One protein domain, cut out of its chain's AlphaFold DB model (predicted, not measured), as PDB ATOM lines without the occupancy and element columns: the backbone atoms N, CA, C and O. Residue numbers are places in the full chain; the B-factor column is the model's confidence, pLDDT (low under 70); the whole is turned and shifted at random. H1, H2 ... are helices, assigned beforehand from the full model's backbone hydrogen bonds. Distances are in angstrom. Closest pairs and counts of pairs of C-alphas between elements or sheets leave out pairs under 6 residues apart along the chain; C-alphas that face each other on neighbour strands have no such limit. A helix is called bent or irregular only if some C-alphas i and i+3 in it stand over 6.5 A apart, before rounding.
ATOM      1  N   LEU A  17     138.398 108.334  99.598       98.06
ATOM      2  CA  LEU A  17     139.209 107.649 100.602       98.06
ATOM      3  C   LEU A  17     138.435 106.507 101.275       98.06
ATOM      4  O   LEU A  17     138.964 105.407 101.394       98.06
ATOM      5  N   GLU A  18     137.178 106.737 101.654       98.31
ATOM      6  CA  GLU A  18     136.298 105.712 102.228       98.31
ATOM      7  C   GLU A  18     136.108 104.534 101.265       98.31
ATOM      8  O   GLU A  18     136.239 103.370 101.651       98.31
ATOM      9  N   THR A  19     135.886 104.826  99.981       98.31
ATOM     10  CA  THR A  19     135.778 103.793  98.942       98.31
ATOM     11  C   THR A  19     137.067 102.971  98.838       98.31
ATOM     12  O   THR A  19     137.016 101.740  98.807       98.31
ATOM     13  N   ALA A  20     138.229 103.632  98.825       98.44
ATOM     14  CA  ALA A  20     139.526 102.964  98.757       98.44
ATOM     15  C   ALA A  20     139.806 102.098  99.996       98.44
ATOM     16  O   ALA A  20     140.329 100.991  99.857       98.44
ATOM     17  N   LEU A  21     139.429 102.558 101.194       98.50
ATOM     18  CA  LEU A  21     139.550 101.796 102.442       98.50
ATOM     19  C   LEU A  21     138.707 100.520 102.397       98.50
ATOM     20  O   LEU A  21     139.230  99.431 102.640       98.50
ATOM     21  N   ASN A  22     137.432 100.639 102.021       98.50
ATOM     22  CA  ASN A  22     136.519  99.500 101.936       98.50
ATOM     23  C   ASN A  22     137.009  98.453 100.927       98.50
ATOM     24  O   ASN A  22     137.017  97.258 101.231       98.50
ATOM     25  N   LEU A  23     137.468  98.892  99.751       98.44
ATOM     26  CA  LEU A  23     138.047  97.996  98.748       98.44
ATOM     27  C   LEU A  23     139.340  97.348  99.244       98.44
ATOM     28  O   LEU A  23     139.487  96.140  99.108       98.44
ATOM     29  N   SER A  24     140.231  98.109  99.881       98.50
ATOM     30  CA  SER A  24     141.490  97.586 100.428       98.50
ATOM     31  C   SER A  24     141.250  96.452 101.422       98.50
ATOM     32  O   SER A  24     141.860  95.389 101.310       98.50
ATOM     33  N   VAL A  25     140.337  96.660 102.376       98.50
ATOM     34  CA  VAL A  25     139.989  95.651 103.383       98.50
ATOM     35  C   VAL A  25     139.371  94.429 102.719       98.50
ATOM     36  O   VAL A  25     139.803  93.311 102.985       98.50
ATOM     37  N   ARG A  26     138.400  94.630 101.822       98.50
ATOM     38  CA  ARG A  26     137.754  93.532 101.100       98.50
ATOM     39  C   ARG A  26     138.766  92.698 100.312       98.50
ATOM     40  O   ARG A  26     138.761  91.482 100.441       98.50
ATOM     41  N   THR A  27     139.647  93.343  99.554       98.44
ATOM     42  CA  THR A  27     140.679  92.665  98.760       98.44
ATOM     43  C   THR A  27     141.625  91.852  99.639       98.44
ATOM     44  O   THR A  27     141.947  90.726  99.289       98.44
ATOM     45  N   ILE A  28     142.028  92.377 100.799       98.25
ATOM     46  CA  ILE A  28     142.895  91.652 101.740       98.25
ATOM     47  C   ILE A  28     142.175  90.458 102.384       98.25
ATOM     48  O   ILE A  28     142.796  89.424 102.610       98.25
ATOM     49  N   LEU A  29     140.882  90.593 102.694       98.19
ATOM     50  CA  LEU A  29     140.081  89.496 103.245       98.19
ATOM     51  C   LEU A  29     139.846  88.377 102.220       98.19
ATOM     52  O   LEU A  29     139.763  87.213 102.603       98.19
ATOM     53  N   GLU A  30     139.718  88.727 100.937       98.06
ATOM     54  CA  GLU A  30     139.565  87.776  99.831       98.06
ATOM     55  C   GLU A  30     140.902  87.110  99.452       98.06
ATOM     56  O   GLU A  30     140.915  85.930  99.098       98.06
ATOM     57  N   ASP A  31     142.021  87.835  99.557       97.50
ATOM     58  CA  ASP A  31     143.372  87.343  99.278       97.50
ATOM     59  C   ASP A  31     144.415  87.952 100.232       97.50
ATOM     60  O   ASP A  31     144.859  89.094 100.096       97.50
ATOM     61  N   GLU A  32     144.888  87.138 101.173       95.31
ATOM     62  CA  GLU A  32     145.940  87.501 102.127       95.31
ATOM     63  C   GLU A  32     147.265  87.908 101.450       95.31
ATOM     64  O   GLU A  32     147.998  88.752 101.977       95.31
ATOM     65  N   ALA A  33     147.573  87.377 100.258       97.62
ATOM     66  CA  ALA A  33     148.768  87.764  99.507       97.62
ATOM     67  C   ALA A  33     148.687  89.214  98.989       97.62
ATOM     68  O   ALA A  33     149.725  89.848  98.763       97.62
ATOM     69  N   ALA A  34     147.479  89.781  98.884       98.12
ATOM     70  CA  ALA A  34     147.255  91.157  98.456       98.12
ATOM     71  C   ALA A  34     147.667  92.204  99.506       98.12
ATOM     72  O   ALA A  34     147.813  93.378  99.159       98.12
ATOM     73  N   LYS A  35     147.945  91.811 100.762       98.00
ATOM     74  CA  LYS A  35     148.396  92.728 101.830       98.00
ATOM     75  C   LYS A  35     149.571  93.603 101.414       98.00
ATOM     76  O   LYS A  35     149.554  94.810 101.640       98.00
ATOM     77  N   ARG A  36     150.595  93.003 100.800       97.94
ATOM     78  CA  ARG A  36     151.808  93.731 100.404       97.94
ATOM     79  C   ARG A  36     151.554  94.686  99.224       97.94
ATOM     80  O   ARG A  36     151.929  95.850  99.354       97.94
ATOM     81  N   PRO A  37     150.918  94.262  98.115       98.06
ATOM     82  CA  PRO A  37     150.513  95.174  97.044       98.06
ATOM     83  C   PRO A  37     149.637  96.339  97.518       98.06
ATOM     84  O   PRO A  37     149.952  97.490  97.222       98.06
ATOM     85  N   VAL A  38     148.585  96.059  98.296       98.50
ATOM     86  CA  VAL A  38     147.674  97.088  98.822       98.50
ATOM     87  C   VAL A  38     148.427  98.056  99.734       98.50
ATOM     88  O   VAL A  38     148.295  99.268  99.587       98.50
ATOM     89  N   GLY A  39     149.288  97.550 100.624       98.06
ATOM     90  CA  GLY A  39     150.154  98.388 101.456       98.06
ATOM     91  C   GLY A  39     151.036  99.333 100.634       98.06
ATOM     92  O   GLY A  39     151.088 100.525 100.920       98.06
ATOM     93  N   SER A  40     151.651  98.838  99.556       98.50
ATOM     94  CA  SER A  40     152.482  99.663  98.669       98.50
ATOM     95  C   SER A  40     151.690 100.771  97.961       98.50
ATOM     96  O   SER A  40     152.200 101.880  97.791       98.50
ATOM     97  N   GLN A  41     150.430 100.519  97.594       98.50
ATOM     98  CA  GLN A  41     149.547 101.551  97.035       98.50
ATOM     99  C   GLN A  41     149.250 102.656  98.058       98.50
ATOM    100  O   GLN A  41     149.301 103.840  97.719       98.50
ATOM    101  N   TRP A  42     149.004 102.288  99.320       98.56
ATOM    102  CA  TRP A  42     148.814 103.252 100.407       98.56
ATOM    103  C   TRP A  42     150.075 104.067 100.695       98.56
ATOM    104  O   TRP A  42     149.985 105.281 100.879       98.56
ATOM    105  N   GLU A  43     151.250 103.434 100.693       98.50
ATOM    106  CA  GLU A  43     152.534 104.124 100.852       98.50
ATOM    107  C   GLU A  43     152.751 105.172  99.757       98.50
ATOM    108  O   GLU A  43     153.108 106.314 100.058       98.50
ATOM    109  N   MET A  44     152.484 104.810  98.499       98.44
ATOM    110  CA  MET A  44     152.590 105.722  97.361       98.44
ATOM    111  C   MET A  44     151.630 106.908  97.509       98.44
ATOM    112  O   MET A  44     152.069 108.056  97.451       98.44
ATOM    113  N   PHE A  45     150.352 106.642  97.789       98.19
ATOM    114  CA  PHE A  45     149.339 107.681  97.974       98.19
ATOM    115  C   PHE A  45     149.696 108.656  99.105       98.19
ATOM    116  O   PHE A  45     149.658 109.874  98.919       98.19
ATOM    117  N   LEU A  46     150.078 108.143 100.279       97.94
ATOM    118  CA  LEU A  46     150.453 108.980 101.421       97.94
ATOM    119  C   LEU A  46     151.723 109.786 101.122       97.94
ATOM    120  O   LEU A  46     151.803 110.967 101.474       97.94
ATOM    121  N   GLY A  47     152.697 109.173 100.445       97.88
ATOM    122  CA  GLY A  47     153.913 109.837  99.990       97.88
ATOM    123  C   GLY A  47     153.617 111.026  99.074       97.88
ATOM    124  O   GLY A  47     154.104 112.132  99.327       97.88
ATOM    125  N   GLU A  48     152.774 110.827  98.061       97.94
ATOM    126  CA  GLU A  48     152.339 111.884  97.143       97.94
ATOM    127  C   GLU A  48     151.538 112.973  97.862       97.94
ATOM    128  O   GLU A  48     151.847 114.158  97.718       97.94
ATOM    129  N   PHE A  49     150.572 112.599  98.707       96.56
ATOM    130  CA  PHE A  49     149.753 113.545  99.466       96.56
ATOM    131  C   PHE A  49     150.606 114.470 100.344       96.56
ATOM    132  O   PHE A  49     150.536 115.699 100.222       96.56
ATOM    133  N   PHE A  50     151.472 113.907 101.195       95.00
ATOM    134  CA  PHE A  50     152.363 114.713 102.033       95.00
ATOM    135  C   PHE A  50     153.397 115.479 101.201       95.00
ATOM    136  O   PHE A  50     153.775 116.596 101.572       95.00
ATOM    137  N   GLY A  51     153.832 114.920 100.069       96.56
ATOM    138  CA  GLY A  51     154.661 115.603  99.083       96.56
ATOM    139  C   GLY A  51     153.999 116.883  98.570       96.56
ATOM    140  O   GLY A  51     154.598 117.956  98.649       96.56
ATOM    141  N   HIS A  52     152.739 116.805  98.141       95.88
ATOM    142  CA  HIS A  52     151.965 117.950  97.666       95.88
ATOM    143  C   HIS A  52     151.749 119.011  98.745       95.88
ATOM    144  O   HIS A  52     151.947 120.197  98.469       95.88
ATOM    145  N   VAL A  53     151.402 118.610  99.974       94.62
ATOM    146  CA  VAL A  53     151.233 119.544 101.101       94.62
ATOM    147  C   VAL A  53     152.527 120.318 101.362       94.62
ATOM    148  O   VAL A  53     152.511 121.549 101.452       94.62
ATOM    149  N   ARG A  54     153.669 119.620 101.422       94.12
ATOM    150  CA  ARG A  54     154.985 120.247 101.630       94.12
ATOM    151  C   ARG A  54     155.372 121.155 100.469       94.12
ATOM    152  O   ARG A  54     155.831 122.269 100.701       94.12
ATOM    153  N   GLU A  55     155.189 120.700  99.234       96.44
ATOM    154  CA  GLU A  55     155.565 121.451  98.035       96.44
ATOM    155  C   GLU A  55     154.744 122.735  97.889       96.44
ATOM    156  O   GLU A  55     155.293 123.802  97.597       96.44
ATOM    157  N   LYS A  56     153.434 122.668  98.158       95.31
ATOM    158  CA  LYS A  56     152.589 123.863  98.214       95.31
ATOM    159  C   LYS A  56     153.049 124.802  99.316       95.31
ATOM    160  O   LYS A  56     153.199 125.985  99.030       95.31
ATOM    161  N   GLY A  57     153.362 124.291 100.507       95.19
ATOM    162  CA  GLY A  57     153.861 125.120 101.605       95.19
ATOM    163  C   GLY A  57     155.194 125.807 101.311       95.19
ATOM    164  O   GLY A  57     155.354 126.980 101.637       95.19
ATOM    165  N   LYS A  58     156.125 125.134 100.620       94.62
ATOM    166  CA  LYS A  58     157.382 125.747 100.154       94.62
ATOM    167  C   LYS A  58     157.129 126.883  99.163       94.62
ATOM    168  O   LYS A  58     157.703 127.957  99.311       94.62
ATOM    169  N   LYS A  59     156.261 126.655  98.169       96.25
ATOM    170  CA  LYS A  59     155.965 127.629  97.103       96.25
ATOM    171  C   LYS A  59     155.187 128.845  97.601       96.25
ATOM    172  O   LYS A  59     155.473 129.955  97.171       96.25
ATOM    173  N   SER A  60     154.218 128.646  98.491       96.12
ATOM    174  CA  SER A  60     153.368 129.724  99.010       96.12
ATOM    175  C   SER A  60     153.909 130.382 100.280       96.12
ATOM    176  O   SER A  60     153.400 131.426 100.672       96.12
ATOM    177  N   ARG A  61     154.911 129.778 100.937       94.94
ATOM    178  CA  ARG A  61     155.345 130.099 102.311       94.94
ATOM    179  C   ARG A  61     154.227 129.943 103.356       94.94
ATOM    180  O   ARG A  61     154.297 130.535 104.428       94.94
ATOM    181  N   ILE A  62     153.208 129.131 103.062       95.50
ATOM    182  CA  ILE A  62     152.076 128.850 103.953       95.50
ATOM    183  C   ILE A  62     152.093 127.367 104.330       95.50
ATOM    184  O   ILE A  62     151.750 126.506 103.522       95.50
ATOM    185  N   ASN A  63     152.458 127.051 105.573       92.25
ATOM    186  CA  ASN A  63     152.439 125.676 106.066       92.25
ATOM    187  C   ASN A  63     151.030 125.291 106.542       92.25
ATOM    188  O   ASN A  63     150.660 125.608 107.666       92.25
ATOM    189  N   LEU A  64     150.256 124.572 105.721       90.62
ATOM    190  CA  LEU A  64     148.898 124.146 106.094       90.62
ATOM    191  C   LEU A  64     148.853 123.334 107.397       90.62
ATOM    192  O   LEU A  64     147.918 123.486 108.179       90.62
ATOM    193  N   LEU A  65     149.887 122.531 107.670       90.94
ATOM    194  CA  LEU A  65     149.947 121.696 108.871       90.94
ATOM    195  C   LEU A  65     150.041 122.525 110.159       90.94
ATOM    196  O   LEU A  65     149.640 122.042 111.210       90.94
ATOM    197  N   GLN A  66     150.519 123.773 110.093       93.00
ATOM    198  CA  GLN A  66     150.614 124.647 111.270       93.00
ATOM    199  C   GLN A  66     149.246 125.154 111.751       93.00
ATOM    200  O   GLN A  66     149.112 125.568 112.898       93.00
ATOM    201  N   PHE A  67     148.232 125.133 110.879       91.88
ATOM    202  CA  PHE A  67     146.863 125.526 111.224       91.88
ATOM    203  C   PHE A  67     146.039 124.351 111.756       91.88
ATOM    204  O   PHE A  67     144.921 124.536 112.234       91.88
ATOM    205  N   ILE A  68     146.591 123.139 111.685       90.94
ATOM    206  CA  ILE A  68     145.949 121.925 112.163       90.94
ATOM    207  C   ILE A  68     146.360 121.698 113.609       90.94
ATOM    208  O   ILE A  68     147.534 121.628 113.964       90.94
ATOM    209  N   SER A  69     145.362 121.520 114.463       92.19
ATOM    210  CA  SER A  69     145.588 121.085 115.831       92.19
ATOM    211  C   SER A  69     145.531 119.567 115.876       92.19
ATOM    212  O   SER A  69     144.469 118.990 116.080       92.19
ATOM    213  N   PHE A  70     146.681 118.921 115.682       88.94
ATOM    214  CA  PHE A  70     146.789 117.459 115.723       88.94
ATOM    215  C   PHE A  70     146.209 116.818 116.994       88.94
ATOM    216  O   PHE A  70     145.520 115.817 116.854       88.94
ATOM    217  N   PRO A  71     146.348 117.401 118.205       91.88
ATOM    218  CA  PRO A  71     145.688 116.859 119.398       91.88
ATOM    219  C   PRO A  71     144.151 116.837 119.335       91.88
ATOM    220  O   PRO A  71     143.520 116.181 120.158       91.88
ATOM    221  N   ARG A  72     143.532 117.584 118.408       91.50
ATOM    222  CA  ARG A  72     142.077 117.600 118.188       91.50
ATOM    223  C   ARG A  72     141.612 116.601 117.124       91.50
ATOM    224  O   ARG A  72     140.405 116.441 116.962       91.50
ATOM    225  N   ILE A  73     142.530 115.944 116.416       88.00
ATOM    226  CA  ILE A  73     142.212 114.851 115.493       88.00
ATOM    227  C   ILE A  73     142.058 113.582 116.341       88.00
ATOM    228  O   ILE A  73     142.987 113.219 117.060       88.00
TER     229      ILE A  73
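AT A GLANCE: This is residues 17 to 73 of the 74 residues of an uncharacterized protein of Brevibacillus sp. SYP-B805 (UniProt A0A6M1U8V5). The model is a lopsided helical hairpin: one long helix, H2, makes the longest axis, and the shorter H1 folds back beside its first part, the two opening as a narrow V. At the other end of H2 the chain turns into the single short turn H3 and a tail, and residues 66 to 73 stick out; residues 43 to 52 of H2 stand free as a bare stretch. The printed part has 57 residues with three named helices, in the order H1, H2, H3, and no named strand; the class is all helix. The whole is only just extended, close to loose, with a radius of gyration of the C-alphas of 15.4 A, and its elongated outline spans 45 by 25 by 16 A.

HOW THE PARTS SIT: The longest helix is H2, residues 32 to 60. H1, residues 17 to 30, touches H2, and the two form a helical hairpin. Their closest C-alphas are those of Ile 28 and Ala 34, 5.5 A apart. Their lines stand at a shallow tilt of 20 degrees, and they run opposite ways. The touch is made by a part of each helix alone, residues 24 to 28 of H1 and residues 34 to 38 of H2. H3, residues 64 to 67, is close to H2 but not clearly touching, the closest C-alphas being those of Gly 57 and Leu 64, 6.8 A apart. H1 and H3 are apart. Every O i to N i+4 pair of H1 is within hydrogen-bond range, as are 23 of 25 in H2, while H3 is too short for such a pair; its one O i to N i+3 pair is within range.

IN THESE COORDINATES: H2 has 29 residues and is 43.0 A long from C-alpha 32 at (145.940, 87.501, 102.127) to C-alpha 60 at (153.368, 129.724, 99.010). It is irregular, but only just: C-alphas 33 and 36 are 6.8 A apart. H1 has 14 residues and is 19.9 A long, beginning with C-alpha 17 at (139.209, 107.649, 100.602). H3 has 4 residues, is 5.7 A long, and ends with C-alpha 67 at (146.863, 125.526, 111.224).

THE WHOLE: The two C-alphas farthest apart are those of Glu 30 and Arg 61, at 45.2 A; those of Leu 17 and Ile 73, the first and last printed, are 16.8 A apart. The printed part has no cut. The links from H1 to H2, of 1 residue, and from H2 to H3, of 3 residues, are both tight. The mean pLDDT of the printed part is 96.1, and no printed residue is under 70.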